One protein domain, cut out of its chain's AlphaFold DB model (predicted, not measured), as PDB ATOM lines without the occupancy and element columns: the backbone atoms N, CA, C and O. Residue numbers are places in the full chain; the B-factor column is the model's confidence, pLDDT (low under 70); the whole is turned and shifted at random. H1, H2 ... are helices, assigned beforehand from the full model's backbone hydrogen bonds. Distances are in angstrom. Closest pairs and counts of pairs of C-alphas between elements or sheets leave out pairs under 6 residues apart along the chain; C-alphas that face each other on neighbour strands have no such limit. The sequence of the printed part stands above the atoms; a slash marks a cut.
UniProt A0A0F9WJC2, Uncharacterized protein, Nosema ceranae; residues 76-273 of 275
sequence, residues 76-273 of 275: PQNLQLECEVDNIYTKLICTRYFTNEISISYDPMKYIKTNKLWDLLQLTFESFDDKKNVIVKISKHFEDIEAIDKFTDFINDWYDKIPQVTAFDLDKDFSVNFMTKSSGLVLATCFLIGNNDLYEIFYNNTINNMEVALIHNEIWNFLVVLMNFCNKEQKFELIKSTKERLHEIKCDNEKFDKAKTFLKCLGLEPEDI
ATOM      1  N   PRO A  76     183.561 141.967 144.115       63.41
ATOM      2  CA  PRO A  76     184.487 140.954 143.620       63.41
ATOM      3  C   PRO A  76     184.345 140.787 142.104       63.41
ATOM      4  O   PRO A  76     183.230 140.756 141.585       63.41
ATOM      5  N   GLN A  77     185.465 140.678 141.392       70.38
ATOM      6  CA  GLN A  77     185.488 140.670 139.925       70.38
ATOM      7  C   GLN A  77     184.574 139.588 139.322       70.38
ATOM      8  O   GLN A  77     183.877 139.853 138.348       70.38
ATOM      9  N   ASN A  78     184.479 138.412 139.953       65.06
ATOM     10  CA  ASN A  78     183.581 137.338 139.514       65.06
ATOM     11  C   ASN A  78     182.097 137.740 139.577       65.06
ATOM     12  O   ASN A  78     181.356 137.471 138.639       65.06
ATOM     13  N   LEU A  79     181.674 138.458 140.623       65.62
ATOM     14  CA  LEU A  79     180.301 138.965 140.756       65.62
ATOM     15  C   LEU A  79     179.983 140.045 139.711       65.62
ATOM     16  O   LEU A  79     178.843 140.152 139.269       65.62
ATOM     17  N   GLN A  80     180.978 140.837 139.295       72.38
ATOM     18  CA  GLN A  80     180.809 141.787 138.190       72.38
ATOM     19  C   GLN A  80     180.628 141.050 136.859       72.38
ATOM     20  O   GLN A  80     179.701 141.357 136.113       72.38
ATOM     21  N   LEU A  81     181.467 140.045 136.592       78.75
ATOM     22  CA  LEU A  81     181.390 139.232 135.380       78.75
ATOM     23  C   LEU A  81     180.071 138.456 135.290       78.75
ATOM     24  O   LEU A  81     179.466 138.423 134.222       78.75
ATOM     25  N   GLU A  82     179.569 137.898 136.393       75.44
ATOM     26  CA  GLU A  82     178.255 137.245 136.414       75.44
ATOM     27  C   GLU A  82     177.113 138.216 136.089       75.44
ATOM     28  O   GLU A  82     176.253 137.887 135.271       75.44
ATOM     29  N   CYS A  83     177.130 139.429 136.656       70.50
ATOM     30  CA  CYS A  83     176.156 140.470 136.314       70.50
ATOM     31  C   CYS A  83     176.232 140.866 134.827       70.50
ATOM     32  O   CYS A  83     175.213 141.152 134.199       70.50
ATOM     33  N   GLU A  84     177.433 140.912 134.244       80.62
ATOM     34  CA  GLU A  84     177.606 141.178 132.814       80.62
ATOM     35  C   GLU A  84     177.013 140.058 131.950       80.62
ATOM     36  O   GLU A  84     176.287 140.353 130.996       80.62
ATOM     37  N   VAL A  85     177.249 138.792 132.311       76.38
ATOM     38  CA  VAL A  85     176.648 137.629 131.638       76.38
ATOM     39  C   VAL A  85     175.124 137.657 131.755       76.38
ATOM     40  O   VAL A  85     174.446 137.460 130.750       76.38
ATOM     41  N   ASP A  86     174.568 137.987 132.923       72.00
ATOM     42  CA  ASP A  86     173.117 138.141 133.113       72.00
ATOM     43  C   ASP A  86     172.517 139.218 132.219       72.00
ATOM     44  O   ASP A  86     171.442 139.041 131.643       72.00
ATOM     45  N   ASN A  87     173.207 140.349 132.089       72.06
ATOM     46  CA  ASN A  87     172.763 141.429 131.222       72.06
ATOM     47  C   ASN A  87     172.766 140.993 129.753       72.06
ATOM     48  O   ASN A  87     171.846 141.339 129.013       72.06
ATOM     49  N   ILE A  88     173.774 140.225 129.329       79.06
ATOM     50  CA  ILE A  88     173.841 139.647 127.982       79.06
ATOM     51  C   ILE A  88     172.708 138.634 127.778       79.06
ATOM     52  O   ILE A  88     171.978 138.725 126.792       79.06
ATOM     53  N   TYR A  89     172.521 137.719 128.726       72.75
ATOM     54  CA  TYR A  89     171.478 136.698 128.708       72.75
ATOM     55  C   TYR A  89     170.075 137.315 128.643       72.75
ATOM     56  O   TYR A  89     169.259 136.952 127.797       72.75
ATOM     57  N   THR A  90     169.813 138.322 129.477       69.12
ATOM     58  CA  THR A  90     168.536 139.047 129.503       69.12
ATOM     59  C   THR A  90     168.291 139.762 128.180       69.12
ATOM     60  O   THR A  90     167.203 139.650 127.616       69.12
ATOM     61  N   LYS A  91     169.308 140.449 127.638       73.50
ATOM     62  CA  LYS A  91     169.216 141.075 126.312       73.50
ATOM     63  C   LYS A  91     168.901 140.042 125.234       73.50
ATOM     64  O   LYS A  91     167.992 140.283 124.454       73.50
ATOM     65  N   LEU A  92     169.582 138.895 125.215       72.12
ATOM     66  CA  LEU A  92     169.320 137.815 124.256       72.12
ATOM     67  C   LEU A  92     167.881 137.322 124.317       72.12
ATOM     68  O   LEU A  92     167.233 137.215 123.279       72.12
ATOM     69  N   ILE A  93     167.379 137.037 125.519       67.00
ATOM     70  CA  ILE A  93     166.001 136.592 125.708       67.00
ATOM     71  C   ILE A  93     165.036 137.655 125.194       67.00
ATOM     72  O   ILE A  93     164.181 137.345 124.366       67.00
ATOM     73  N   CYS A  94     165.185 138.907 125.629       64.12
ATOM     74  CA  CYS A  94     164.317 139.991 125.184       64.12
ATOM     75  C   CYS A  94     164.347 140.144 123.658       64.12
ATOM     76  O   CYS A  94     163.295 140.117 123.028       64.12
ATOM     77  N   THR A  95     165.524 140.230 123.042       66.88
ATOM     78  CA  THR A  95     165.654 140.369 121.585       66.88
ATOM     79  C   THR A  95     165.031 139.175 120.851       66.88
ATOM     80  O   THR A  95     164.266 139.360 119.909       66.88
ATOM     81  N   ARG A  96     165.229 137.945 121.339       65.38
ATOM     82  CA  ARG A  96     164.606 136.746 120.761       65.38
ATOM     83  C   ARG A  96     163.077 136.784 120.827       65.38
ATOM     84  O   ARG A  96     162.436 136.378 119.867       65.38
ATOM     85  N   TYR A  97     162.497 137.274 121.923       61.69
ATOM     86  CA  TYR A  97     161.042 137.395 122.073       61.69
ATOM     87  C   TYR A  97     160.439 138.569 121.290       61.69
ATOM     88  O   TYR A  97     159.282 138.483 120.883       61.69
ATOM     89  N   PHE A  98     161.184 139.663 121.094       58.69
ATOM     90  CA  PHE A  98     160.640 140.903 120.530       58.69
ATOM     91  C   PHE A  98     161.009 141.164 119.065       58.69
ATOM     92  O   PHE A  98     160.219 141.794 118.366       58.69
ATOM     93  N   THR A  99     162.172 140.716 118.584       59.91
ATOM     94  CA  THR A  99     162.664 141.054 117.233       59.91
ATOM     95  C   THR A  99     163.034 139.845 116.374       59.91
ATOM     96  O   THR A  99     163.339 140.036 115.204       59.91
ATOM     97  N   ASN A 100     162.983 138.613 116.902       57.94
ATOM     98  CA  ASN A 100     163.387 137.371 116.212       57.94
ATOM     99  C   ASN A 100     164.826 137.366 115.643       57.94
ATOM    100  O   ASN A 100     165.200 136.437 114.931       57.94
ATOM    101  N   GLU A 101     165.657 138.351 115.982       56.41
ATOM    102  CA  GLU A 101     167.055 138.437 115.558       56.41
ATOM    103  C   GLU A 101     167.979 138.118 116.736       56.41
ATOM    104  O   GLU A 101     167.811 138.638 117.836       56.41
ATOM    105  N   ILE A 102     168.980 137.261 116.530       56.62
ATOM    106  CA  ILE A 102     169.984 136.940 117.552       56.62
ATOM    107  C   ILE A 102     171.335 137.423 117.031       56.62
ATOM    108  O   ILE A 102     172.039 136.702 116.336       56.62
ATOM    109  N   SER A 103     171.685 138.666 117.357       57.88
ATOM    110  CA  SER A 103     173.004 139.240 117.081       57.88
ATOM    111  C   SER A 103     173.573 139.786 118.383       57.88
ATOM    112  O   SER A 103     173.317 140.928 118.766       57.88
ATOM    113  N   ILE A 104     174.300 138.938 119.113       64.44
ATOM    114  CA  ILE A 104     175.119 139.381 120.238       64.44
ATOM    115  C   ILE A 104     176.497 138.754 120.105       64.44
ATOM    116  O   ILE A 104     176.657 137.542 120.201       64.44
ATOM    117  N   SER A 105     177.489 139.617 119.898       72.62
ATOM    118  CA  SER A 105     178.899 139.254 119.939       72.62
ATOM    119  C   SER A 105     179.417 139.438 121.361       72.62
ATOM    120  O   SER A 105     179.307 140.518 121.946       72.62
ATOM    121  N   TYR A 106     179.957 138.367 121.926       84.12
ATOM    122  CA  TYR A 106     180.695 138.383 123.179       84.12
ATOM    123  C   TYR A 106     181.841 137.380 123.077       84.12
ATOM    124  O   TYR A 106     181.776 136.437 122.292       84.12
ATOM    125  N   ASP A 107     182.890 137.586 123.869       86.50
ATOM    126  CA  ASP A 107     183.976 136.619 123.996       86.50
ATOM    127  C   ASP A 107     183.670 135.652 125.153       86.50
ATOM    128  O   ASP A 107     183.671 136.093 126.309       86.50
ATOM    129  N   PRO A 108     183.410 134.354 124.889       88.31
ATOM    130  CA  PRO A 108     183.182 133.362 125.937       88.31
ATOM    131  C   PRO A 108     184.330 133.283 126.948       88.31
ATOM    132  O   PRO A 108     184.087 133.053 128.131       88.31
ATOM    133  N   MET A 109     185.574 133.514 126.511       92.19
ATOM    134  CA  MET A 109     186.763 133.327 127.352       92.19
ATOM    135  C   MET A 109     186.819 134.316 128.510       92.19
ATOM    136  O   MET A 109     187.281 133.973 129.596       92.19
ATOM    137  N   LYS A 110     186.248 135.513 128.330       90.12
ATOM    138  CA  LYS A 110     186.119 136.510 129.399       90.12
ATOM    139  C   LYS A 110     185.326 135.981 130.602       90.12
ATOM    140  O   LYS A 110     185.545 136.429 131.725       90.12
ATOM    141  N   TYR A 111     184.414 135.039 130.372       90.19
ATOM    142  CA  TYR A 111     183.466 134.550 131.369       90.19
ATOM    143  C   TYR A 111     183.687 133.077 131.730       90.19
ATOM    144  O   TYR A 111     182.826 132.491 132.382       90.19
ATOM    145  N   ILE A 112     184.820 132.476 131.342       90.25
ATOM    146  CA  ILE A 112     185.090 131.034 131.495       90.25
ATOM    147  C   ILE A 112     184.971 130.529 132.942       90.25
ATOM    148  O   ILE A 112     184.525 129.411 133.177       90.25
ATOM    149  N   LYS A 113     185.276 131.403 133.911       89.12
ATOM    150  CA  LYS A 113     185.180 131.136 135.356       89.12
ATOM    151  C   LYS A 113     183.767 131.275 135.922       89.12
ATOM    152  O   LYS A 113     183.548 131.014 137.095       89.12
ATOM    153  N   THR A 114     182.813 131.758 135.131       86.31
ATOM    154  CA  THR A 114     181.458 132.046 135.611       86.31
ATOM    155  C   THR A 114     180.528 130.870 135.355       86.31
ATOM    156  O   THR A 114     180.485 130.309 134.260       86.31
ATOM    157  N   ASN A 115     179.683 130.553 136.335       84.44
ATOM    158  CA  ASN A 115     178.699 129.475 136.208       84.44
ATOM    159  C   ASN A 115     177.637 129.759 135.134       84.44
ATOM    160  O   ASN A 115     176.968 128.840 134.661       84.44
ATOM    161  N   LYS A 116     177.444 131.033 134.784       82.12
ATOM    162  CA  LYS A 116     176.415 131.489 133.841       82.12
ATOM    163  C   LYS A 116     176.869 131.464 132.387       82.12
ATOM    164  O   LYS A 116     176.022 131.532 131.499       82.12
ATOM    165  N   LEU A 117     178.175 131.341 132.127       90.69
ATOM    166  CA  LEU A 117     178.674 131.205 130.761       90.69
ATOM    167  C   LEU A 117     178.026 130.010 130.056       90.69
ATOM    168  O   LEU A 117     177.665 130.125 128.891       90.69
ATOM    169  N   TRP A 118     177.868 128.886 130.750       91.50
ATOM    170  CA  TRP A 118     177.332 127.659 130.158       91.50
ATOM    171  C   TRP A 118     175.865 127.814 129.762       91.50
ATOM    172  O   TRP A 118     175.501 127.457 128.648       91.50
ATOM    173  N   ASP A 119     175.055 128.460 130.607       86.25
ATOM    174  CA  ASP A 119     173.657 128.779 130.285       86.25
ATOM    175  C   ASP A 119     173.568 129.711 129.062       86.25
ATOM    176  O   ASP A 119     172.679 129.585 128.221       86.25
ATOM    177  N   LEU A 120     174.508 130.657 128.958       86.75
ATOM    178  CA  LEU A 120     174.603 131.576 127.832       86.75
ATOM    179  C   LEU A 120     175.019 130.849 126.543       86.75
ATOM    180  O   LEU A 120     174.351 131.004 125.523       86.75
ATOM    181  N   LEU A 121     176.076 130.031 126.593       90.62
ATOM    182  CA  LEU A 121     176.535 129.214 125.465       90.62
ATOM    183  C   LEU A 121     175.452 128.241 124.999       90.62
ATOM    184  O   LEU A 121     175.271 128.084 123.797       90.62
ATOM    185  N   GLN A 122     174.662 127.672 125.909       88.69
ATOM    186  CA  GLN A 122     173.537 126.809 125.549       88.69
ATOM    187  C   GLN A 122     172.554 127.491 124.582       88.69
ATOM    188  O   GLN A 122     171.964 126.839 123.721       88.69
ATOM    189  N   LEU A 123     172.378 128.811 124.705       82.31
ATOM    190  CA  LEU A 123     171.478 129.588 123.855       82.31
ATOM    191  C   LEU A 123     172.126 130.097 122.567       82.31
ATOM    192  O   LEU A 123     171.409 130.342 121.595       82.31
ATOM    193  N   THR A 124     173.440 130.320 122.572       86.62
ATOM    194  CA  THR A 124     174.144 131.074 121.522       86.62
ATOM    195  C   THR A 124     175.097 130.226 120.695       86.62
ATOM    196  O   THR A 124     175.482 130.671 119.618       86.62
ATOM    197  N   PHE A 125     175.477 129.024 121.147       89.19
ATOM    198  CA  PHE A 125     176.539 128.233 120.520       89.19
ATOM    199  C   PHE A 125     176.244 127.886 119.055       89.19
ATOM    200  O   PHE A 125     177.145 127.952 118.221       89.19
ATOM    201  N   GLU A 126     174.979 127.615 118.706       87.38
ATOM    202  CA  GLU A 126     174.567 127.396 117.309       87.38
ATOM    203  C   GLU A 126     174.913 128.579 116.399       87.38
ATOM    204  O   GLU A 126     175.286 128.382 115.245       87.38
ATOM    205  N   SER A 127     174.809 129.796 116.932       84.75
ATOM    206  CA  SER A 127     174.984 131.046 116.196       84.75
ATOM    207  C   SER A 127     176.447 131.444 116.005       84.75
ATOM    208  O   SER A 127     176.705 132.450 115.350       84.75
ATOM    209  N   PHE A 128     177.410 130.713 116.574       85.25
ATOM    210  CA  PHE A 128     178.821 130.969 116.291       85.25
ATOM    211  C   PHE A 128     179.183 130.439 114.903       85.25
ATOM    212  O   PHE A 128     179.011 129.251 114.622       85.25
ATOM    213  N   ASP A 129     179.755 131.313 114.072       84.62
ATOM    214  CA  ASP A 129     180.280 130.946 112.751       84.62
ATOM    215  C   ASP A 129     181.410 129.913 112.868       84.62
ATOM    216  O   ASP A 129     181.470 128.944 112.113       84.62
ATOM    217  N   ASP A 130     182.287 130.091 113.861       89.00
ATOM    218  CA  ASP A 130     183.442 129.228 114.111       89.00
ATOM    219  C   ASP A 130     183.337 128.526 115.474       89.00
ATOM    220  O   ASP A 130     184.046 128.829 116.440       89.00
ATOM    221  N   LYS A 131     182.412 127.560 115.546       90.81
ATOM    222  CA  LYS A 131     182.207 126.694 116.720       90.81
ATOM    223  C   LYS A 131     183.489 125.965 117.138       90.81
ATOM    224  O   LYS A 131     183.744 125.796 118.330       90.81
ATOM    225  N   LYS A 132     184.313 125.555 116.165       92.44
ATOM    226  CA  LYS A 132     185.575 124.847 116.413       92.44
ATOM    227  C   LYS A 132     186.538 125.725 117.206       92.44
ATOM    228  O   LYS A 132     187.049 125.292 118.233       92.44
ATOM    229  N   ASN A 133     186.738 126.969 116.779       92.50
ATOM    230  CA  ASN A 133     187.607 127.913 117.476       92.50
ATOM    231  C   ASN A 133     187.110 128.238 118.889       92.50
ATOM    232  O   ASN A 133     187.926 128.372 119.798       92.50
ATOM    233  N   VAL A 134     185.793 128.318 119.111       93.50
ATOM    234  CA  VAL A 134     185.241 128.482 120.470       93.50
ATOM    235  C   VAL A 134     185.670 127.321 121.366       93.50
ATOM    236  O   VAL A 134     186.212 127.553 122.444       93.50
ATOM    237  N   ILE A 135     185.495 126.082 120.910       94.44
ATOM    238  CA  ILE A 135     185.829 124.887 121.691       94.44
ATOM    239  C   ILE A 135     187.344 124.729 121.894       94.44
ATOM    240  O   ILE A 135     187.781 124.414 122.998       94.44
ATOM    241  N   VAL A 136     188.161 125.025 120.880       94.56
ATOM    242  CA  VAL A 136     189.633 125.025 120.994       94.56
ATOM    243  C   VAL A 136     190.125 126.102 121.967       94.56
ATOM    244  O   VAL A 136     191.096 125.905 122.696       94.56
ATOM    245  N   LYS A 137     189.463 127.261 122.025       95.12
ATOM    246  CA  LYS A 137     189.765 128.275 123.043       95.12
ATOM    247  C   LYS A 137     189.346 127.807 124.434       95.12
ATOM    248  O   LYS A 137     190.140 127.940 125.359       95.12
ATOM    249  N   ILE A 138     188.165 127.197 124.577       95.56
ATOM    250  CA  ILE A 138     187.724 126.587 125.842       95.56
ATOM    251  C   ILE A 138     188.759 125.562 126.327       95.56
ATOM    252  O   ILE A 138     189.120 125.588 127.500       95.56
ATOM    253  N   SER A 139     189.307 124.719 125.443       95.38
ATOM    254  CA  SER A 139     190.309 123.723 125.845       95.38
ATOM    255  C   SER A 139     191.619 124.323 126.341       95.38
ATOM    256  O   SER A 139     192.284 123.705 127.159       95.38
ATOM    257  N   LYS A 140     191.983 125.538 125.919       95.44
ATOM    258  CA  LYS A 140     193.153 126.255 126.461       95.44
ATOM    259  C   LYS A 140     192.937 126.780 127.878       95.44
ATOM    260  O   LYS A 140     193.901 127.049 128.579       95.44
ATOM    261  N   HIS A 141     191.681 126.921 128.289       95.25
ATOM    262  CA  HIS A 141     191.278 127.426 129.598       95.25
ATOM    263  C   HIS A 141     190.587 126.348 130.437       95.25
ATOM    264  O   HIS A 141     189.819 126.666 131.342       95.25
ATOM    265  N   PHE A 142     190.829 125.065 130.146       95.19
ATOM    266  CA  PHE A 142     190.131 123.974 130.824       95.19
ATOM    267  C   PHE A 142     190.327 124.020 132.349       95.19
ATOM    268  O   PHE A 142     189.394 123.716 133.091       95.19
ATOM    269  N   GLU A 143     191.491 124.471 132.827       94.44
ATOM    270  CA  GLU A 143     191.785 124.593 134.259       94.44
ATOM    271  C   GLU A 143     190.957 125.652 134.989       94.44
ATOM    272  O   GLU A 143     190.746 125.536 136.199       94.44
ATOM    273  N   ASP A 144     190.469 126.651 134.254       93.81
ATOM    274  CA  ASP A 144     189.675 127.762 134.770       93.81
ATOM    275  C   ASP A 144     188.174 127.419 134.884       93.81
ATOM    276  O   ASP A 144     187.389 128.227 135.383       93.81
ATOM    277  N   ILE A 145     187.751 126.240 134.414       94.31
ATOM    278  CA  ILE A 145     186.348 125.811 134.428       94.31
ATOM    279  C   ILE A 145     185.984 125.262 135.812       94.31
ATOM    280  O   ILE A 145     186.356 124.147 136.172       94.31
ATOM    281  N   GLU A 146     185.211 126.038 136.574       89.31
ATOM    282  CA  GLU A 146     184.757 125.655 137.922       89.31
ATOM    283  C   GLU A 146     183.407 124.915 137.912       89.31
ATOM    284  O   GLU A 146     183.203 123.963 138.666       89.31
ATOM    285  N   ALA A 147     182.480 125.313 137.032       90.12
ATOM    286  CA  ALA A 147     181.110 124.791 136.988       90.12
ATOM    287  C   ALA A 147     181.007 123.464 136.209       90.12
ATOM    288  O   ALA A 147     180.386 123.402 135.145       90.12
ATOM    289  N   ILE A 148     181.640 122.406 136.720       91.75
ATOM    290  CA  ILE A 148     181.820 121.144 135.986       91.75
ATOM    291  C   ILE A 148     180.510 120.499 135.517       91.75
ATOM    292  O   ILE A 148     180.445 120.039 134.378       91.75
ATOM    293  N   ASP A 149     179.458 120.506 136.338       91.06
ATOM    294  CA  ASP A 149     178.183 119.866 135.987       91.06
ATOM    295  C   ASP A 149     177.529 120.569 134.791       91.06
ATOM    296  O   ASP A 149     177.235 119.941 133.777       91.06
ATOM    297  N   LYS A 150     177.424 121.903 134.848       92.31
ATOM    298  CA  LYS A 150     176.885 122.716 133.747       92.31
ATOM    299  C   LYS A 150     177.726 122.624 132.480       92.31
ATOM    300  O   LYS A 150     177.191 122.636 131.375       92.31
ATOM    301  N   PHE A 151     179.046 122.563 132.639       95.19
ATOM    302  CA  PHE A 151     179.947 122.373 131.516       95.19
ATOM    303  C   PHE A 151     179.728 121.010 130.849       95.19
ATOM    304  O   PHE A 151     179.670 120.922 129.624       95.19
ATOM    305  N   THR A 152     179.562 119.959 131.650       93.06
ATOM    306  CA  THR A 152     179.290 118.603 131.162       93.06
ATOM    307  C   THR A 152     177.946 118.537 130.442       93.06
ATOM    308  O   THR A 152     177.878 117.952 129.364       93.06
ATOM    309  N   ASP A 153     176.908 119.190 130.974       91.75
ATOM    310  CA  ASP A 153     175.600 119.307 130.317       91.75
ATOM    311  C   ASP A 153     175.700 120.028 128.967       91.75
ATOM    312  O   ASP A 153     175.182 119.539 127.964       91.75
ATOM    313  N   PHE A 154     176.433 121.146 128.913       94.19
ATOM    314  CA  PHE A 154     176.701 121.850 127.659       94.19
ATOM    315  C   PHE A 154     177.396 120.932 126.641       94.19
ATOM    316  O   PHE A 154     176.951 120.815 125.504       94.19
ATOM    317  N   ILE A 155     178.460 120.225 127.029       94.75
ATOM    318  CA  ILE A 155     179.144 119.305 126.109       94.75
ATOM    319  C   ILE A 155     178.214 118.170 125.662       94.75
ATOM    320  O   ILE A 155     178.202 117.834 124.480       94.75
ATOM    321  N   ASN A 156     177.388 117.619 126.552       90.31
ATOM    322  CA  ASN A 156     176.425 116.567 126.219       90.31
ATOM    323  C   ASN A 156     175.397 117.002 125.163       90.31
ATOM    324  O   ASN A 156     175.019 116.218 124.295       90.31
ATOM    325  N   ASP A 157     174.949 118.252 125.216       89.56
ATOM    326  CA  ASP A 157     173.954 118.761 124.273       89.56
ATOM    327  C   ASP A 157     174.550 119.117 122.902       89.56
ATOM    328  O   ASP A 157     173.807 119.256 121.927       89.56
ATOM    329  N   TRP A 158     175.878 119.268 122.820       90.12
ATOM    330  CA  TRP A 158     176.558 119.802 121.638       90.12
ATOM    331  C   TRP A 158     177.634 118.892 121.033       90.12
ATOM    332  O   TRP A 158     178.115 119.214 119.947       90.12
ATOM    333  N   TYR A 159     178.023 117.779 121.667       87.88
ATOM    334  CA  TYR A 159     179.166 116.959 121.226       87.88
ATOM    335  C   TYR A 159     179.059 116.478 119.771       87.88
ATOM    336  O   TYR A 159     180.076 116.356 119.094       87.88
ATOM    337  N   ASP A 160     177.846 116.224 119.276       84.56
ATOM    338  CA  ASP A 160     177.574 115.758 117.912       84.56
ATOM    339  C   ASP A 160     177.631 116.880 116.862       84.56
ATOM    340  O   ASP A 160     177.779 116.618 115.667       84.56
ATOM    341  N   LYS A 161     177.545 118.136 117.306       87.31
ATOM    342  CA  LYS A 161     177.613 119.347 116.478       87.31
ATOM    343  C   LYS A 161     178.954 120.070 116.565       87.31
ATOM    344  O   LYS A 161     179.186 121.009 115.799       87.31
ATOM    345  N   ILE A 162     179.826 119.683 117.494       87.44
ATOM    346  CA  ILE A 162     181.179 120.234 117.598       87.44
ATOM    347  C   ILE A 162     182.001 119.733 116.398       87.44
ATOM    348  O   ILE A 162     182.143 118.522 116.216       87.44
ATOM    349  N   PRO A 163     182.562 120.631 115.560       87.56
ATOM    350  CA  PRO A 163     183.404 120.210 114.447       87.56
ATOM    351  C   PRO A 163     184.658 119.475 114.932       87.56
ATOM    352  O   PRO A 163     185.194 119.775 115.999       87.56
ATOM    353  N   GLN A 164     185.170 118.561 114.107       90.56
ATOM    354  CA  GLN A 164     186.327 117.737 114.455       90.56
ATOM    355  C   GLN A 164     187.565 118.581 114.804       90.56
ATOM    356  O   GLN A 164     188.012 119.440 114.032       90.56
ATOM    357  N   VAL A 165     188.137 118.287 115.972       91.19
ATOM    358  CA  VAL A 165     189.389 118.855 116.482       91.19
ATOM    359  C   VAL A 165     190.508 117.855 116.207       91.19
ATOM    360  O   VAL A 165     190.385 116.677 116.527       91.19
ATOM    361  N   THR A 166     191.585 118.306 115.573       91.00
ATOM    362  CA  THR A 166     192.760 117.490 115.231       91.00
ATOM    363  C   THR A 166     193.909 117.763 116.196       91.00
ATOM    364  O   THR A 166     193.887 118.743 116.941       91.00
ATOM    365  N   ALA A 167     194.959 116.943 116.144       88.88
ATOM    366  CA  ALA A 167     196.163 117.160 116.948       88.88
ATOM    367  C   ALA A 167     196.834 118.522 116.685       88.88
ATOM    368  O   ALA A 167     197.470 119.065 117.579       88.88
ATOM    369  N   PHE A 168     196.676 119.089 115.482       89.94
ATOM    370  CA  PHE A 168     197.213 120.411 115.141       89.94
ATOM    371  C   PHE A 168     196.453 121.556 115.826       89.94
ATOM    372  O   PHE A 168     197.023 122.611 116.092       89.94
ATOM    373  N   ASP A 169     195.164 121.356 116.099       91.44
ATOM    374  CA  ASP A 169     194.321 122.363 116.739       91.44
ATOM    375  C   ASP A 169     194.536 122.415 118.259       91.44
ATOM    376  O   ASP A 169     194.287 123.447 118.887       91.44
ATOM    377  N   LEU A 170     194.967 121.297 118.855       90.19
ATOM    378  CA  LEU A 170     195.147 121.180 120.295       90.19
ATOM    379  C   LEU A 170     196.379 121.934 120.777       90.19
ATOM    380  O   LEU A 170     197.470 121.855 120.213       90.19
ATOM    381  N   ASP A 171     196.204 122.611 121.905       91.38
ATOM    382  CA  ASP A 171     197.332 123.151 122.636       91.38
ATOM    383  C   ASP A 171     198.187 122.011 123.213       91.38
ATOM    384  O   ASP A 171     197.674 120.969 123.649       91.38
ATOM    385  N   LYS A 172     199.509 122.201 123.208       90.12
ATOM    386  CA  LYS A 172     200.445 121.216 123.754       90.12
ATOM    387  C   LYS A 172     200.207 121.007 125.249       90.12
ATOM    388  O   LYS A 172     200.319 119.876 125.710       90.12
ATOM    389  N   ASP A 173     199.875 122.073 125.972       92.88
ATOM    390  CA  ASP A 173     199.584 122.012 127.399       92.88
ATOM    391  C   ASP A 173     198.342 121.158 127.665       92.88
ATOM    392  O   ASP A 173     198.419 120.180 128.404       92.88
ATOM    393  N   PHE A 174     197.243 121.415 126.946       95.62
ATOM    394  CA  PHE A 174     196.034 120.590 127.038       95.62
ATOM    395  C   PHE A 174     196.329 119.113 126.742       95.62
ATOM    396  O   PHE A 174     195.930 118.232 127.499       95.62
ATOM    397  N   SER A 175     197.069 118.830 125.668       91.69
ATOM    398  CA  SER A 175     197.366 117.454 125.240       91.69
ATOM    399  C   SER A 175     198.082 116.626 126.314       91.69
ATOM    400  O   SER A 175     197.923 115.408 126.348       91.69
ATOM    401  N   VAL A 176     198.862 117.279 127.180       92.12
ATOM    402  CA  VAL A 176     199.606 116.641 128.277       92.12
ATOM    403  C   VAL A 176     198.803 116.660 129.580       92.12
ATOM    404  O   VAL A 176     198.778 115.664 130.301       92.12
ATOM    405  N   ASN A 177     198.119 117.769 129.870       95.00
ATOM    406  CA  ASN A 177     197.574 118.064 131.193       95.00
ATOM    407  C   ASN A 177     196.051 117.909 131.305       95.00
ATOM    408  O   ASN A 177     195.519 118.103 132.390       95.00
ATOM    409  N   PHE A 178     195.322 117.513 130.255       96.00
ATOM    410  CA  PHE A 178     193.850 117.431 130.294       96.00
ATOM    411  C   PHE A 178     193.279 116.611 131.470       96.00
ATOM    412  O   PHE A 178     192.151 116.839 131.893       96.00
ATOM    413  N   MET A 179     194.035 115.654 132.013       95.50
ATOM    414  CA  MET A 179     193.584 114.798 133.115       95.50
ATOM    415  C   MET A 179     193.692 115.437 134.499       95.50
ATOM    416  O   MET A 179     193.167 114.869 135.450       95.50
ATOM    417  N   THR A 180     194.359 116.588 134.637       94.81
ATOM    418  CA  THR A 180     194.519 117.284 135.929       94.81
ATOM    419  C   THR A 180     193.215 117.910 136.425       94.81
ATOM    420  O   THR A 180     193.136 118.385 137.565       94.81
ATOM    421  N   LYS A 181     192.195 117.967 135.558       95.75
ATOM    422  CA  LYS A 181     190.889 118.563 135.819       95.75
ATOM    423  C   LYS A 181     189.779 117.775 135.138       95.75
ATOM    424  O   LYS A 181     189.895 117.363 133.986       95.75
ATOM    425  N   SER A 182     188.636 117.686 135.812       95.44
ATOM    426  CA  SER A 182     187.411 117.077 135.280       95.44
ATOM    427  C   SER A 182     186.978 117.674 133.935       95.44
ATOM    428  O   SER A 182     186.579 116.946 133.033       95.44
ATOM    429  N   SER A 183     187.104 118.991 133.765       96.69
ATOM    430  CA  SER A 183     186.788 119.695 132.515       96.69
ATOM    431  C   SER A 183     187.653 119.235 131.340       96.69
ATOM    432  O   SER A 183     187.154 119.084 130.225       96.69
ATOM    433  N   GLY A 184     188.939 118.969 131.577       97.19
ATOM    434  CA  GLY A 184     189.838 118.464 130.548       97.19
ATOM    435  C   GLY A 184     189.496 117.028 130.147       97.19
ATOM    436  O   GLY A 184     189.478 116.728 128.955       97.19
ATOM    437  N   LEU A 185     189.099 116.172 131.097       97.12
ATOM    438  CA  LEU A 185     188.575 114.828 130.809       97.12
ATOM    439  C   LEU A 185     187.287 114.875 129.976       97.12
ATOM    440  O   LEU A 185     187.156 114.123 129.010       97.12
ATOM    441  N   VAL A 186     186.358 115.782 130.294       96.56
ATOM    442  CA  VAL A 186     185.122 115.981 129.515       96.56
ATOM    443  C   VAL A 186     185.441 116.416 128.080       96.56
ATOM    444  O   VAL A 186     184.909 115.836 127.131       96.56
ATOM    445  N   LEU A 187     186.354 117.375 127.896       96.56
ATOM    446  CA  LEU A 187     186.792 117.823 126.570       96.56
ATOM    447  C   LEU A 187     187.502 116.721 125.788       96.56
ATOM    448  O   LEU A 187     187.173 116.496 124.629       96.56
ATOM    449  N   ALA A 188     188.439 116.006 126.411       96.12
ATOM    450  CA  ALA A 188     189.149 114.910 125.761       96.12
ATOM    451  C   ALA A 188     188.186 113.793 125.334       96.12
ATOM    452  O   ALA A 188     188.307 113.261 124.233       96.12
ATOM    453  N   THR A 189     187.172 113.502 126.158       95.00
ATOM    454  CA  THR A 189     186.083 112.578 125.809       95.00
ATOM    455  C   THR A 189     185.327 113.072 124.577       95.00
ATOM    456  O   THR A 189     185.164 112.323 123.617       95.00
ATOM    457  N   CYS A 190     184.912 114.343 124.564       94.50
ATOM    458  CA  CYS A 190     184.237 114.958 123.420       94.50
ATOM    459  C   CYS A 190     185.090 114.890 122.143       94.50
ATOM    460  O   CYS A 190     184.590 114.538 121.075       94.50
ATOM    461  N   PHE A 191     186.383 115.197 122.247       94.12
ATOM    462  CA  PHE A 191     187.303 115.191 121.112       94.12
ATOM    463  C   PHE A 191     187.538 113.791 120.557       94.12
ATOM    464  O   PHE A 191     187.563 113.640 119.341       94.12
ATOM    465  N   LEU A 192     187.622 112.770 121.415       92.00
ATOM    466  CA  LEU A 192     187.722 111.373 120.985       92.00
ATOM    467  C   LEU A 192     186.475 110.876 120.256       92.00
ATOM    468  O   LEU A 192     186.593 110.102 119.310       92.00
ATOM    469  N   ILE A 193     185.283 111.303 120.685       88.50
ATOM    470  CA  ILE A 193     184.029 110.938 120.007       88.50
ATOM    471  C   ILE A 193     184.014 111.513 118.586       88.50
ATOM    472  O   ILE A 193     183.621 110.822 117.646       88.50
ATOM    473  N   GLY A 194     184.451 112.764 118.427       80.62
ATOM    474  CA  GLY A 194     184.494 113.431 117.128       80.62
ATOM    475  C   GLY A 194     185.658 112.989 116.236       80.62
ATOM    476  O   GLY A 194     185.516 113.014 115.013       80.62
ATOM    477  N   ASN A 195     186.800 112.610 116.818       78.94
ATOM    478  CA  ASN A 195     188.036 112.326 116.095       78.94
ATOM    479  C   ASN A 195     188.895 111.234 116.769       78.94
ATOM    480  O   ASN A 195     189.401 111.408 117.879       78.94
ATOM    481  N   ASN A 196     189.147 110.139 116.049       81.31
ATOM    482  CA  ASN A 196     190.010 109.050 116.503       81.31
ATOM    483  C   ASN A 196     191.515 109.348 116.373       81.31
ATOM    484  O   ASN A 196     192.308 108.643 116.991       81.31
ATOM    485  N   ASP A 197     191.930 110.388 115.643       86.94
ATOM    486  CA  ASP A 197     193.348 110.756 115.473       86.94
ATOM    487  C   ASP A 197     194.031 111.145 116.794       86.94
ATOM    488  O   ASP A 197     195.252 111.095 116.928       86.94
ATOM    489  N   LEU A 198     193.242 111.543 117.793       91.31
ATOM    490  CA  LEU A 198     193.731 111.952 119.110       91.31
ATOM    491  C   LEU A 198     193.946 110.774 120.066       91.31
ATOM    492  O   LEU A 198     194.495 110.949 121.156       91.31
ATOM    493  N   TYR A 199     193.533 109.573 119.655       93.06
ATOM    494  CA  TYR A 199     193.579 108.365 120.465       93.06
ATOM    495  C   TYR A 199     194.967 108.091 121.051       93.06
ATOM    496  O   TYR A 199     195.089 107.926 122.262       93.06
ATOM    497  N   GLU A 200     196.011 108.056 120.219       94.06
ATOM    498  CA  GLU A 200     197.353 107.692 120.683       94.06
ATOM    499  C   GLU A 200     197.902 108.706 121.689       94.06
ATOM    500  O   GLU A 200     198.500 108.323 122.696       94.06
ATOM    501  N   ILE A 201     197.657 109.999 121.450       93.69
ATOM    502  CA  ILE A 201     198.071 111.084 122.346       93.69
ATOM    503  C   ILE A 201     197.416 110.889 123.712       93.69
ATOM    504  O   ILE A 201     198.099 110.864 124.738       93.69
ATOM    505  N   PHE A 202     196.099 110.712 123.736       95.69
ATOM    506  CA  PHE A 202     195.366 110.575 124.985       95.69
ATOM    507  C   PHE A 202     195.663 109.255 125.694       95.69
ATOM    508  O   PHE A 202     195.867 109.264 126.907       95.69
ATOM    509  N   TYR A 203     195.779 108.141 124.970       96.19
ATOM    510  CA  TYR A 203     196.156 106.849 125.543       96.19
ATOM    511  C   TYR A 203     197.525 106.909 126.229       96.19
ATOM    512  O   TYR A 203     197.640 106.543 127.399       96.19
ATOM    513  N   ASN A 204     198.546 107.414 125.529       95.31
ATOM    514  CA  ASN A 204     199.909 107.468 126.052       95.31
ATOM    515  C   ASN A 204     200.018 108.385 127.274       95.31
ATOM    516  O   ASN A 204     200.682 108.033 128.246       95.31
ATOM    517  N   ASN A 205     199.350 109.541 127.268       94.62
ATOM    518  CA  ASN A 205     199.338 110.404 128.449       94.62
ATOM    519  C   ASN A 205     198.599 109.744 129.620       94.62
ATOM    520  O   ASN A 205     199.107 109.776 130.741       94.62
ATOM    521  N   THR A 206     197.461 109.091 129.350       95.25
ATOM    522  CA  THR A 206     196.636 108.415 130.366       95.25
ATOM    523  C   THR A 206     197.369 107.281 131.045       95.25
ATOM    524  O   THR A 206     197.417 107.241 132.268       95.25
ATOM    525  N   ILE A 207     197.973 106.365 130.288       94.12
ATOM    526  CA  ILE A 207     198.615 105.197 130.897       94.12
ATOM    527  C   ILE A 207     199.815 105.588 131.768       94.12
ATOM    528  O   ILE A 207     200.054 104.963 132.796       94.12
ATOM    529  N   ASN A 208     200.520 106.661 131.399       91.88
ATOM    530  CA  ASN A 208     201.677 107.155 132.141       91.88
ATOM    531  C   ASN A 208     201.302 107.957 133.396       91.88
ATOM    532  O   ASN A 208     202.130 108.080 134.292       91.88
ATOM    533  N   ASN A 209     200.084 108.506 133.472       92.25
ATOM    534  CA  ASN A 209     199.653 109.389 134.562       92.25
ATOM    535  C   ASN A 209     198.255 109.027 135.094       92.25
ATOM    536  O   ASN A 209     197.502 109.902 135.523       92.25
ATOM    537  N   MET A 210     197.889 107.741 135.056       92.94
ATOM    538  CA  MET A 210     196.536 107.271 135.382       92.94
ATOM    539  C   MET A 210     196.098 107.686 136.794       92.94
ATOM    540  O   MET A 210     194.948 108.066 136.997       92.94
ATOM    541  N   GLU A 211     197.014 107.660 137.763       90.94
ATOM    542  CA  GLU A 211     196.735 108.038 139.154       90.94
ATOM    543  C   GLU A 211     196.201 109.471 139.276       90.94
ATOM    544  O   GLU A 211     195.266 109.718 140.037       90.94
ATOM    545  N   VAL A 212     196.735 110.400 138.473       92.38
ATOM    546  CA  VAL A 212     196.274 111.797 138.431       92.38
ATOM    547  C   VAL A 212     194.845 111.872 137.905       92.38
ATOM    548  O   VAL A 212     194.049 112.660 138.397       92.38
ATOM    549  N   ALA A 213     194.495 111.030 136.936       91.81
ATOM    550  CA  ALA A 213     193.179 111.035 136.314       91.81
ATOM    551  C   ALA A 213     192.096 110.407 137.215       91.81
ATOM    552  O   ALA A 213     190.962 110.884 137.256       91.81
ATOM    553  N   LEU A 214     192.448 109.361 137.971       92.31
ATOM    554  CA  LEU A 214     191.526 108.565 138.798       92.31
ATOM    555  C   LEU A 214     190.932 109.309 140.007       92.31
ATOM    556  O   LEU A 214     189.984 108.818 140.635       92.31
ATOM    557  N   ILE A 215     191.452 110.495 140.335       90.62
ATOM    558  CA  ILE A 215     190.861 111.369 141.358       90.62
ATOM    559  C   ILE A 215     189.544 111.994 140.881       90.62
ATOM    560  O   ILE A 215     188.688 112.324 141.704       90.62
ATOM    561  N   HIS A 216     189.376 112.139 139.565       91.88
ATOM    562  CA  HIS A 216     188.211 112.746 138.934       91.88
ATOM    563  C   HIS A 216     187.162 111.688 138.610       91.88
ATOM    564  O   HIS A 216     187.488 110.569 138.233       91.88
ATOM    565  N   ASN A 217     185.884 112.040 138.708       90.25
ATOM    566  CA  ASN A 217     184.812 111.097 138.397       90.25
ATOM    567  C   ASN A 217     184.587 110.937 136.885       90.25
ATOM    568  O   ASN A 217     184.097 109.913 136.418       90.25
ATOM    569  N   GLU A 218     184.946 111.955 136.113       92.56
ATOM    570  CA  GLU A 218     184.737 112.041 134.667       92.56
ATOM    571  C   GLU A 218     185.676 111.090 133.902       92.56
ATOM    572  O   GLU A 218     185.450 110.798 132.726       92.56
ATOM    573  N   ILE A 219     186.685 110.538 134.590       94.69
ATOM    574  CA  ILE A 219     187.629 109.558 134.049       94.69
ATOM    575  C   ILE A 219     186.923 108.315 133.513       94.69
ATOM    576  O   ILE A 219     187.321 107.782 132.483       94.69
ATOM    577  N   TRP A 220     185.843 107.867 134.158       93.38
ATOM    578  CA  TRP A 220     185.142 106.646 133.767       93.38
ATOM    579  C   TRP A 220     184.538 106.769 132.368       93.38
ATOM    580  O   TRP A 220     184.686 105.864 131.549       93.38
ATOM    581  N   ASN A 221     183.938 107.921 132.065       91.25
ATOM    582  CA  ASN A 221     183.368 108.213 130.752       91.25
ATOM    583  C   ASN A 221     184.457 108.337 129.686       91.25
ATOM    584  O   ASN A 221     184.338 107.759 128.604       91.25
ATOM    585  N   PHE A 222     185.549 109.024 130.022       95.12
ATOM    586  CA  PHE A 222     186.711 109.127 129.149       95.12
ATOM    587  C   PHE A 222     187.293 107.750 128.807       95.12
ATOM    588  O   PHE A 222     187.505 107.445 127.634       95.12
ATOM    589  N   LEU A 223     187.497 106.884 129.805       94.44
ATOM    590  CA  LEU A 223     188.049 105.545 129.603       94.44
ATOM    591  C   LEU A 223     187.129 104.664 128.756       94.44
ATOM    592  O   LEU A 223     187.625 103.933 127.901       94.44
ATOM    593  N   VAL A 224     185.808 104.745 128.945       91.19
ATOM    594  CA  VAL A 224     184.833 104.039 128.094       91.19
ATOM    595  C   VAL A 224     185.030 104.397 126.625       91.19
ATOM    596  O   VAL A 224     185.117 103.504 125.782       91.19
ATOM    597  N   VAL A 225     185.145 105.691 126.318       91.06
ATOM    598  CA  VAL A 225     185.347 106.161 124.945       91.06
ATOM    599  C   VAL A 225     186.732 105.770 124.430       91.06
ATOM    600  O   VAL A 225     186.842 105.222 123.335       91.06
ATOM    601  N   LEU A 226     187.786 105.984 125.221       93.12
ATOM    602  CA  LEU A 226     189.165 105.668 124.847       93.12
ATOM    603  C   LEU A 226     189.335 104.181 124.506       93.12
ATOM    604  O   LEU A 226     189.957 103.832 123.501       93.12
ATOM    605  N   MET A 227     188.736 103.295 125.307       89.25
ATOM    606  CA  MET A 227     188.803 101.854 125.090       89.25
ATOM    607  C   MET A 227     188.221 101.430 123.738       89.25
ATOM    608  O   MET A 227     188.643 100.400 123.219       89.25
ATOM    609  N   ASN A 228     187.313 102.183 123.114       85.69
ATOM    610  CA  ASN A 228     186.792 101.816 121.790       85.69
ATOM    611  C   ASN A 228     187.874 101.766 120.712       85.69
ATOM    612  O   ASN A 228     187.766 100.979 119.770       85.69
ATOM    613  N   PHE A 229     188.931 102.553 120.886       87.94
ATOM    614  CA  PHE A 229     190.043 102.662 119.950       87.94
ATOM    615  C   PHE A 229     191.232 101.768 120.336       87.94
ATOM    616  O   PHE A 229     192.063 101.445 119.493       87.94
ATOM    617  N   CYS A 230     191.284 101.302 121.587       87.81
ATOM    618  CA  CYS A 230     192.335 100.416 122.079       87.81
ATOM    619  C   CYS A 230     192.262  98.994 121.500       87.81
ATOM    620  O   CYS A 230     191.196  98.368 121.406       87.81
ATOM    621  N   ASN A 231     193.438  98.417 121.250       88.38
ATOM    622  CA  ASN A 231     193.590  96.980 121.050       88.38
ATOM    623  C   ASN A 231     193.392  96.200 122.374       88.38
ATOM    624  O   ASN A 231     193.175  96.773 123.444       88.38
ATOM    625  N   LYS A 232     193.440  94.863 122.313       84.38
ATOM    626  CA  LYS A 232     193.183  94.000 123.480       84.38
ATOM    627  C   LYS A 232     194.185  94.218 124.623       84.38
ATOM    628  O   LYS A 232     193.776  94.213 125.780       84.38
ATOM    629  N   GLU A 233     195.461  94.399 124.307       89.44
ATOM    630  CA  GLU A 233     196.527  94.591 125.299       89.44
ATOM    631  C   GLU A 233     196.394  95.956 125.979       89.44
ATOM    632  O   GLU A 233     196.388  96.046 127.203       89.44
ATOM    633  N   GLN A 234     196.151  97.004 125.194       90.69
ATOM    634  CA  GLN A 234     195.933  98.362 125.691       90.69
ATOM    635  C   GLN A 234     194.702  98.459 126.602       90.69
ATOM    636  O   GLN A 234     194.746  99.112 127.642       90.69
ATOM    637  N   LYS A 235     193.603  97.774 126.253       87.56
ATOM    638  CA  LYS A 235     192.420  97.664 127.127       87.56
ATOM    639  C   LYS A 235     192.772  97.030 128.466       87.56
ATOM    640  O   LYS A 235     192.338  97.518 129.504       87.56
ATOM    641  N   PHE A 236     193.541  95.944 128.437       86.38
ATOM    642  CA  PHE A 236     193.931  95.229 129.644       86.38
ATOM    643  C   PHE A 236     194.773  96.104 130.577       86.38
ATOM    644  O   PHE A 236     194.492  96.148 131.773       86.38
ATOM    645  N   GLU A 237     195.743  96.840 130.033       90.81
ATOM    646  CA  GLU A 237     196.563  97.768 130.817       90.81
ATOM    647  C   GLU A 237     195.722  98.886 131.451       90.81
ATOM    648  O   GLU A 237     195.847  99.129 132.650       90.81
ATOM    649  N   LEU A 238     194.789  99.501 130.710       90.94
ATOM    650  CA  LEU A 238     193.890 100.516 131.282       90.94
ATOM    651  C   LEU A 238     193.062  99.954 132.446       90.94
ATOM    652  O   LEU A 238     193.029 100.552 133.518       90.94
ATOM    653  N   ILE A 239     192.428  98.790 132.260       87.81
ATOM    654  CA  ILE A 239     191.592  98.156 133.293       87.81
ATOM    655  C   ILE A 239     192.422  97.849 134.537       87.81
ATOM    656  O   ILE A 239     192.006  98.170 135.653       87.81
ATOM    657  N   LYS A 240     193.608  97.261 134.352       87.88
ATOM    658  CA  LYS A 240     194.526  96.934 135.443       87.88
ATOM    659  C   LYS A 240     194.858  98.173 136.275       87.88
ATOM    660  O   LYS A 240     194.786  98.099 137.500       87.88
ATOM    661  N   SER A 241     195.130  99.303 135.628       90.19
ATOM    662  CA  SER A 241     195.456 100.561 136.306       90.19
ATOM    663  C   SER A 241     194.271 101.192 137.047       90.19
ATOM    664  O   SER A 241     194.480 101.969 137.967       90.19
ATOM    665  N   THR A 242     193.022 100.841 136.714       90.19
ATOM    666  CA  THR A 242     191.830 101.328 137.443       90.19
ATOM    667  C   THR A 242     191.455 100.505 138.679       90.19
ATOM    668  O   THR A 242     190.590 100.916 139.456       90.19
ATOM    669  N   LYS A 243     192.081  99.336 138.871       85.62
ATOM    670  CA  LYS A 243     191.646  98.329 139.848       85.62
ATOM    671  C   LYS A 243     191.602  98.863 141.279       85.62
ATOM    672  O   LYS A 243     190.600  98.688 141.967       85.62
ATOM    673  N   GLU A 244     192.688  99.479 141.735       86.88
ATOM    674  CA  GLU A 244     192.799  99.965 143.116       86.88
ATOM    675  C   GLU A 244     191.714 100.997 143.404       86.88
ATOM    676  O   GLU A 244     190.959 100.859 144.367       86.88
ATOM    677  N   ARG A 245     191.530 101.938 142.474       89.81
ATOM    678  CA  ARG A 245     190.498 102.960 142.586       89.81
ATOM    679  C   ARG A 245     189.091 102.376 142.659       89.81
ATOM    680  O   ARG A 245     188.307 102.820 143.491       89.81
ATOM    681  N   LEU A 246     188.765 101.383 141.830       87.38
ATOM    682  CA  LEU A 246     187.463 100.707 141.870       87.38
ATOM    683  C   LEU A 246     187.201 100.043 143.230       87.38
ATOM    684  O   LEU A 246     186.088 100.132 143.746       87.38
ATOM    685  N   HIS A 247     188.218  99.423 143.836       85.06
ATOM    686  CA  HIS A 247     188.086  98.850 145.176       85.06
ATOM    687  C   HIS A 247     187.919  99.911 146.268       85.06
ATOM    688  O   HIS A 247     187.199  99.654 147.231       85.06
ATOM    689  N   GLU A 248     188.549 101.081 146.131       86.62
ATOM    690  CA  GLU A 248     188.380 102.195 147.070       86.62
ATOM    691  C   GLU A 248     186.960 102.764 147.038       86.62
ATOM    692  O   GLU A 248     186.362 103.006 148.086       86.62
ATOM    693  N   ILE A 249     186.412 102.989 145.839       86.56
ATOM    694  CA  ILE A 249     185.125 103.678 145.689       86.56
ATOM    695  C   ILE A 249     183.917 102.743 145.796       86.56
ATOM    696  O   ILE A 249     182.804 103.242 145.882       86.56
ATOM    697  N   LYS A 250     184.095 101.413 145.848       80.94
ATOM    698  CA  LYS A 250     182.982 100.435 145.888       80.94
ATOM    699  C   LYS A 250     181.972 100.639 147.019       80.94
ATOM    700  O   LYS A 250     180.814 100.269 146.875       80.94
ATOM    701  N   CYS A 251     182.406 101.212 148.142       80.25
ATOM    702  CA  CYS A 251     181.549 101.483 149.298       80.25
ATOM    703  C   CYS A 251     180.920 102.889 149.271       80.25
ATOM    704  O   CYS A 251     180.099 103.206 150.130       80.25
ATOM    705  N   ASP A 252     181.322 103.744 148.328       82.44
ATOM    706  CA  ASP A 252     180.824 105.106 148.144       82.44
ATOM    707  C   ASP A 252     179.822 105.102 146.984       82.44
ATOM    708  O   ASP A 252     180.212 105.177 145.821       82.44
ATOM    709  N   ASN A 253     178.528 104.985 147.302       79.44
ATOM    710  CA  ASN A 253     177.469 104.846 146.297       79.44
ATOM    711  C   ASN A 253     177.515 105.943 145.222       79.44
ATOM    712  O   ASN A 253     177.311 105.645 144.049       79.44
ATOM    713  N   GLU A 254     177.816 107.190 145.594       81.19
ATOM    714  CA  GLU A 254     177.814 108.319 144.660       81.19
ATOM    715  C   GLU A 254     178.978 108.228 143.665       81.19
ATOM    716  O   GLU A 254     178.789 108.355 142.451       81.19
ATOM    717  N   LYS A 255     180.192 107.960 144.158       80.62
ATOM    718  CA  LYS A 255     181.360 107.784 143.280       80.62
ATOM    719  C   LYS A 255     181.263 106.504 142.464       80.62
ATOM    720  O   LYS A 255     181.637 106.488 141.289       80.62
ATOM    721  N   PHE A 256     180.753 105.438 143.070       83.56
ATOM    722  CA  PHE A 256     180.613 104.148 142.417       83.56
ATOM    723  C   PHE A 256     179.573 104.178 141.297       83.56
ATOM    724  O   PHE A 256     179.802 103.584 140.246       83.56
ATOM    725  N   ASP A 257     178.478 104.928 141.461       82.25
ATOM    726  CA  ASP A 257     177.458 105.098 140.423       82.25
ATOM    727  C   ASP A 257     178.043 105.640 139.113       82.25
ATOM    728  O   ASP A 257     177.670 105.175 138.035       82.25
ATOM    729  N   LYS A 258     179.020 106.550 139.188       79.56
ATOM    730  CA  LYS A 258     179.714 107.068 137.999       79.56
ATOM    731  C   LYS A 258     180.645 106.028 137.354       79.56
ATOM    732  O   LYS A 258     180.799 106.022 136.134       79.56
ATOM    733  N   ALA A 259     181.206 105.105 138.135       85.25
ATOM    734  CA  ALA A 259     182.019 103.999 137.626       85.25
ATOM    735  C   ALA A 259     181.185 102.864 137.002       85.25
ATOM    736  O   ALA A 259     181.705 102.098 136.188       85.25
ATOM    737  N   LYS A 260     179.883 102.763 137.312       83.38
ATOM    738  CA  LYS A 260     179.002 101.710 136.765       83.38
ATOM    739  C   LYS A 260     178.956 101.702 135.241       83.38
ATOM    740  O   LYS A 260     178.914 100.623 134.655       83.38
ATOM    741  N   THR A 261     178.999 102.864 134.586       80.62
ATOM    742  CA  THR A 261     179.043 102.937 133.114       80.62
ATOM    743  C   THR A 261     180.286 102.236 132.570       80.62
ATOM    744  O   THR A 261     180.189 101.445 131.634       80.62
ATOM    745  N   PHE A 262     181.439 102.453 133.208       86.19
ATOM    746  CA  PHE A 262     182.687 101.783 132.859       86.19
ATOM    747  C   PHE A 262     182.610 100.269 133.085       86.19
ATOM    748  O   PHE A 262     182.918  99.509 132.171       86.19
ATOM    749  N   LEU A 263     182.108  99.817 134.238       83.00
ATOM    750  CA  LEU A 263     181.944  98.386 134.539       83.00
ATOM    751  C   LEU A 263     181.005  97.687 133.557       83.00
ATOM    752  O   LEU A 263     181.339  96.641 133.001       83.00
ATOM    753  N   LYS A 264     179.876  98.325 133.250       79.94
ATOM    754  CA  LYS A 264     178.912  97.822 132.277       79.94
ATOM    755  C   LYS A 264     179.527  97.677 130.886       79.94
ATOM    756  O   LYS A 264     179.259  96.688 130.207       79.94
ATOM    757  N   CYS A 265     180.382  98.612 130.466       75.50
ATOM    758  CA  CYS A 265     181.132  98.495 129.211       75.50
ATOM    759  C   CYS A 265     182.125  97.323 129.212       75.50
ATOM    760  O   CYS A 265     182.393  96.751 128.155       75.50
ATOM    761  N   LEU A 266     182.634  96.929 130.380       74.12
ATOM    762  CA  LEU A 266     183.440  95.718 130.547       74.12
ATOM    763  C   LEU A 266     182.588  94.438 130.629       74.12
ATOM    764  O   LEU A 266     183.132  93.338 130.549       74.12
ATOM    765  N   GLY A 267     181.262  94.568 130.739       69.62
ATOM    766  CA  GLY A 267     180.348  93.457 130.992       69.62
ATOM    767  C   GLY A 267     180.467  92.904 132.412       69.62
ATOM    768  O   GLY A 267     180.253  91.709 132.598       69.62
ATOM    769  N   LEU A 268     180.862  93.758 133.359       73.94
ATOM    770  CA  LEU A 268     180.958  93.461 134.782       73.94
ATOM    771  C   LEU A 268     179.802  94.133 135.517       73.94
ATOM    772  O   LEU A 268     179.484  95.299 135.262       73.94
ATOM    773  N   GLU A 269     179.215  93.404 136.450       75.56
ATOM    774  CA  GLU A 269     178.270  93.938 137.417       75.56
ATOM    775  C   GLU A 269     179.019  94.428 138.673       75.56
ATOM    776  O   GLU A 269     180.149  94.002 138.937       75.56
ATOM    777  N   PRO A 270     178.432  95.340 139.468       72.00
ATOM    778  CA  PRO A 270     178.990  95.782 140.747       72.00
ATOM    779  C   PRO A 270     179.507  94.656 141.649       72.00
ATOM    780  O   PRO A 270     180.546  94.801 142.294       72.00
ATOM    781  N   GLU A 271     178.789  93.537 141.680       74.75
ATOM    782  CA  GLU A 271     179.075  92.371 142.512       74.75
ATOM    783  C   GLU A 271     180.321  91.598 142.052       74.75
ATOM    784  O   GLU A 271     180.911  90.866 142.849       74.75
ATOM    785  N   ASP A 272     180.756  91.781 140.799       68.75
ATOM    786  CA  ASP A 272     181.953  91.136 140.247       68.75
ATOM    787  C   ASP A 272     183.254  91.763 140.777       68.75
ATOM    788  O   ASP A 272     184.336  91.179 140.652       68.75
ATOM    789  N   ILE A 273     183.179  92.945 141.400       69.69
ATOM    790  CA  ILE A 273     184.323  93.577 142.060       69.69
ATOM    791  C   ILE A 273     184.485  92.949 143.444       69.69
ATOM    792  O   ILE A 273     183.944  93.426 144.443       69.69
TER     793      ILE A 273
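What this domain is: This is residues 76 to 273 of the 275 residues of an uncharacterized protein of Nosema ceranae (UniProt A0A0F9WJC2). The chain winds in stacked turns of helix into an elongated body two rows thick, with the long H1 lying slantwise across one end. H3, H5, H7, H10 and H12 make one row of near-parallel helices pointing one way; H4, H6, H8 and H11 make a looser row beside it, pointing back. The printed part has 198 residues with twelve named helices, H1 to H12 in order, and no named strand: all helix. By its radius of gyration of the C-alphas, 18.6 A, it is compact, with spans of 57 by 37 by 31 A.

How they stand to each other: Residues 82 to 89 of H1, residues 77 to 98, touch H3, residues 116 to 127, at a steep tilt of 41 degrees; the closest C-alphas are those of Tyr 89 and Leu 120, 6.1 A. H2, residues 108 to 111, lies between them in the chain. H4, residues 131 to 140, only just touches H2, with 3 pairs of C-alphas within 8 A, the closest Met 109 and Ile 138, 7.0 A. H5, residues 148 to 158, touches H3 at a shallow tilt of 12 degrees, the same way, with C-alphas 118 and 151 closest at 6.1 A. H6, residues 172 to 180, and H7, residues 182 to 194, touch only at the corner, where C-alphas 178 and 184 are closest at 4.2 A. H7 touches H5, the same way at 13 degrees, C-alphas 148 and 183 being closest at 6.2 A. H8, residues 196 to 208, forms a hairpin with H7. H9, residues 210 to 213, touches H6, with C-alphas 179 and 213 closest at 5.0 A. H10, residues 219 to 227, touches H7, the same way at 24 degrees, with C-alphas 189 and 222 closest at 4.8 A. H11, residues 232 to 249, forms hairpins with H10 and with H12, residues 253 to 266. Every O i to N i+4 pair is within hydrogen-bond range in H1, H4, H5, H7 and H10, against 5 of 8 in H3, 3 of 5 in H6, 7 of 9 in H8, 12 of 14 in H11 and 7 of 10 in H12; H2 and H9 are too short for one.

Where its parts are: H1 begins at C-alpha 77 (185.488, 140.670, 139.925) and is 31.5 A long. H11 is 25.5 A long, with a kink of 40 degrees near residue 242. H12 ends at C-alpha 266 (183.440, 95.718, 130.547).

The domain as a whole: The C-alphas of Phe 98 and Glu 233 are farthest apart, 58.8 A. The printed part has no cut. The link from H5 to H6 is long, 13 residues. Mean pLDDT of the printed part is 85.9; 19 residues are under 70, among them 93 to 104.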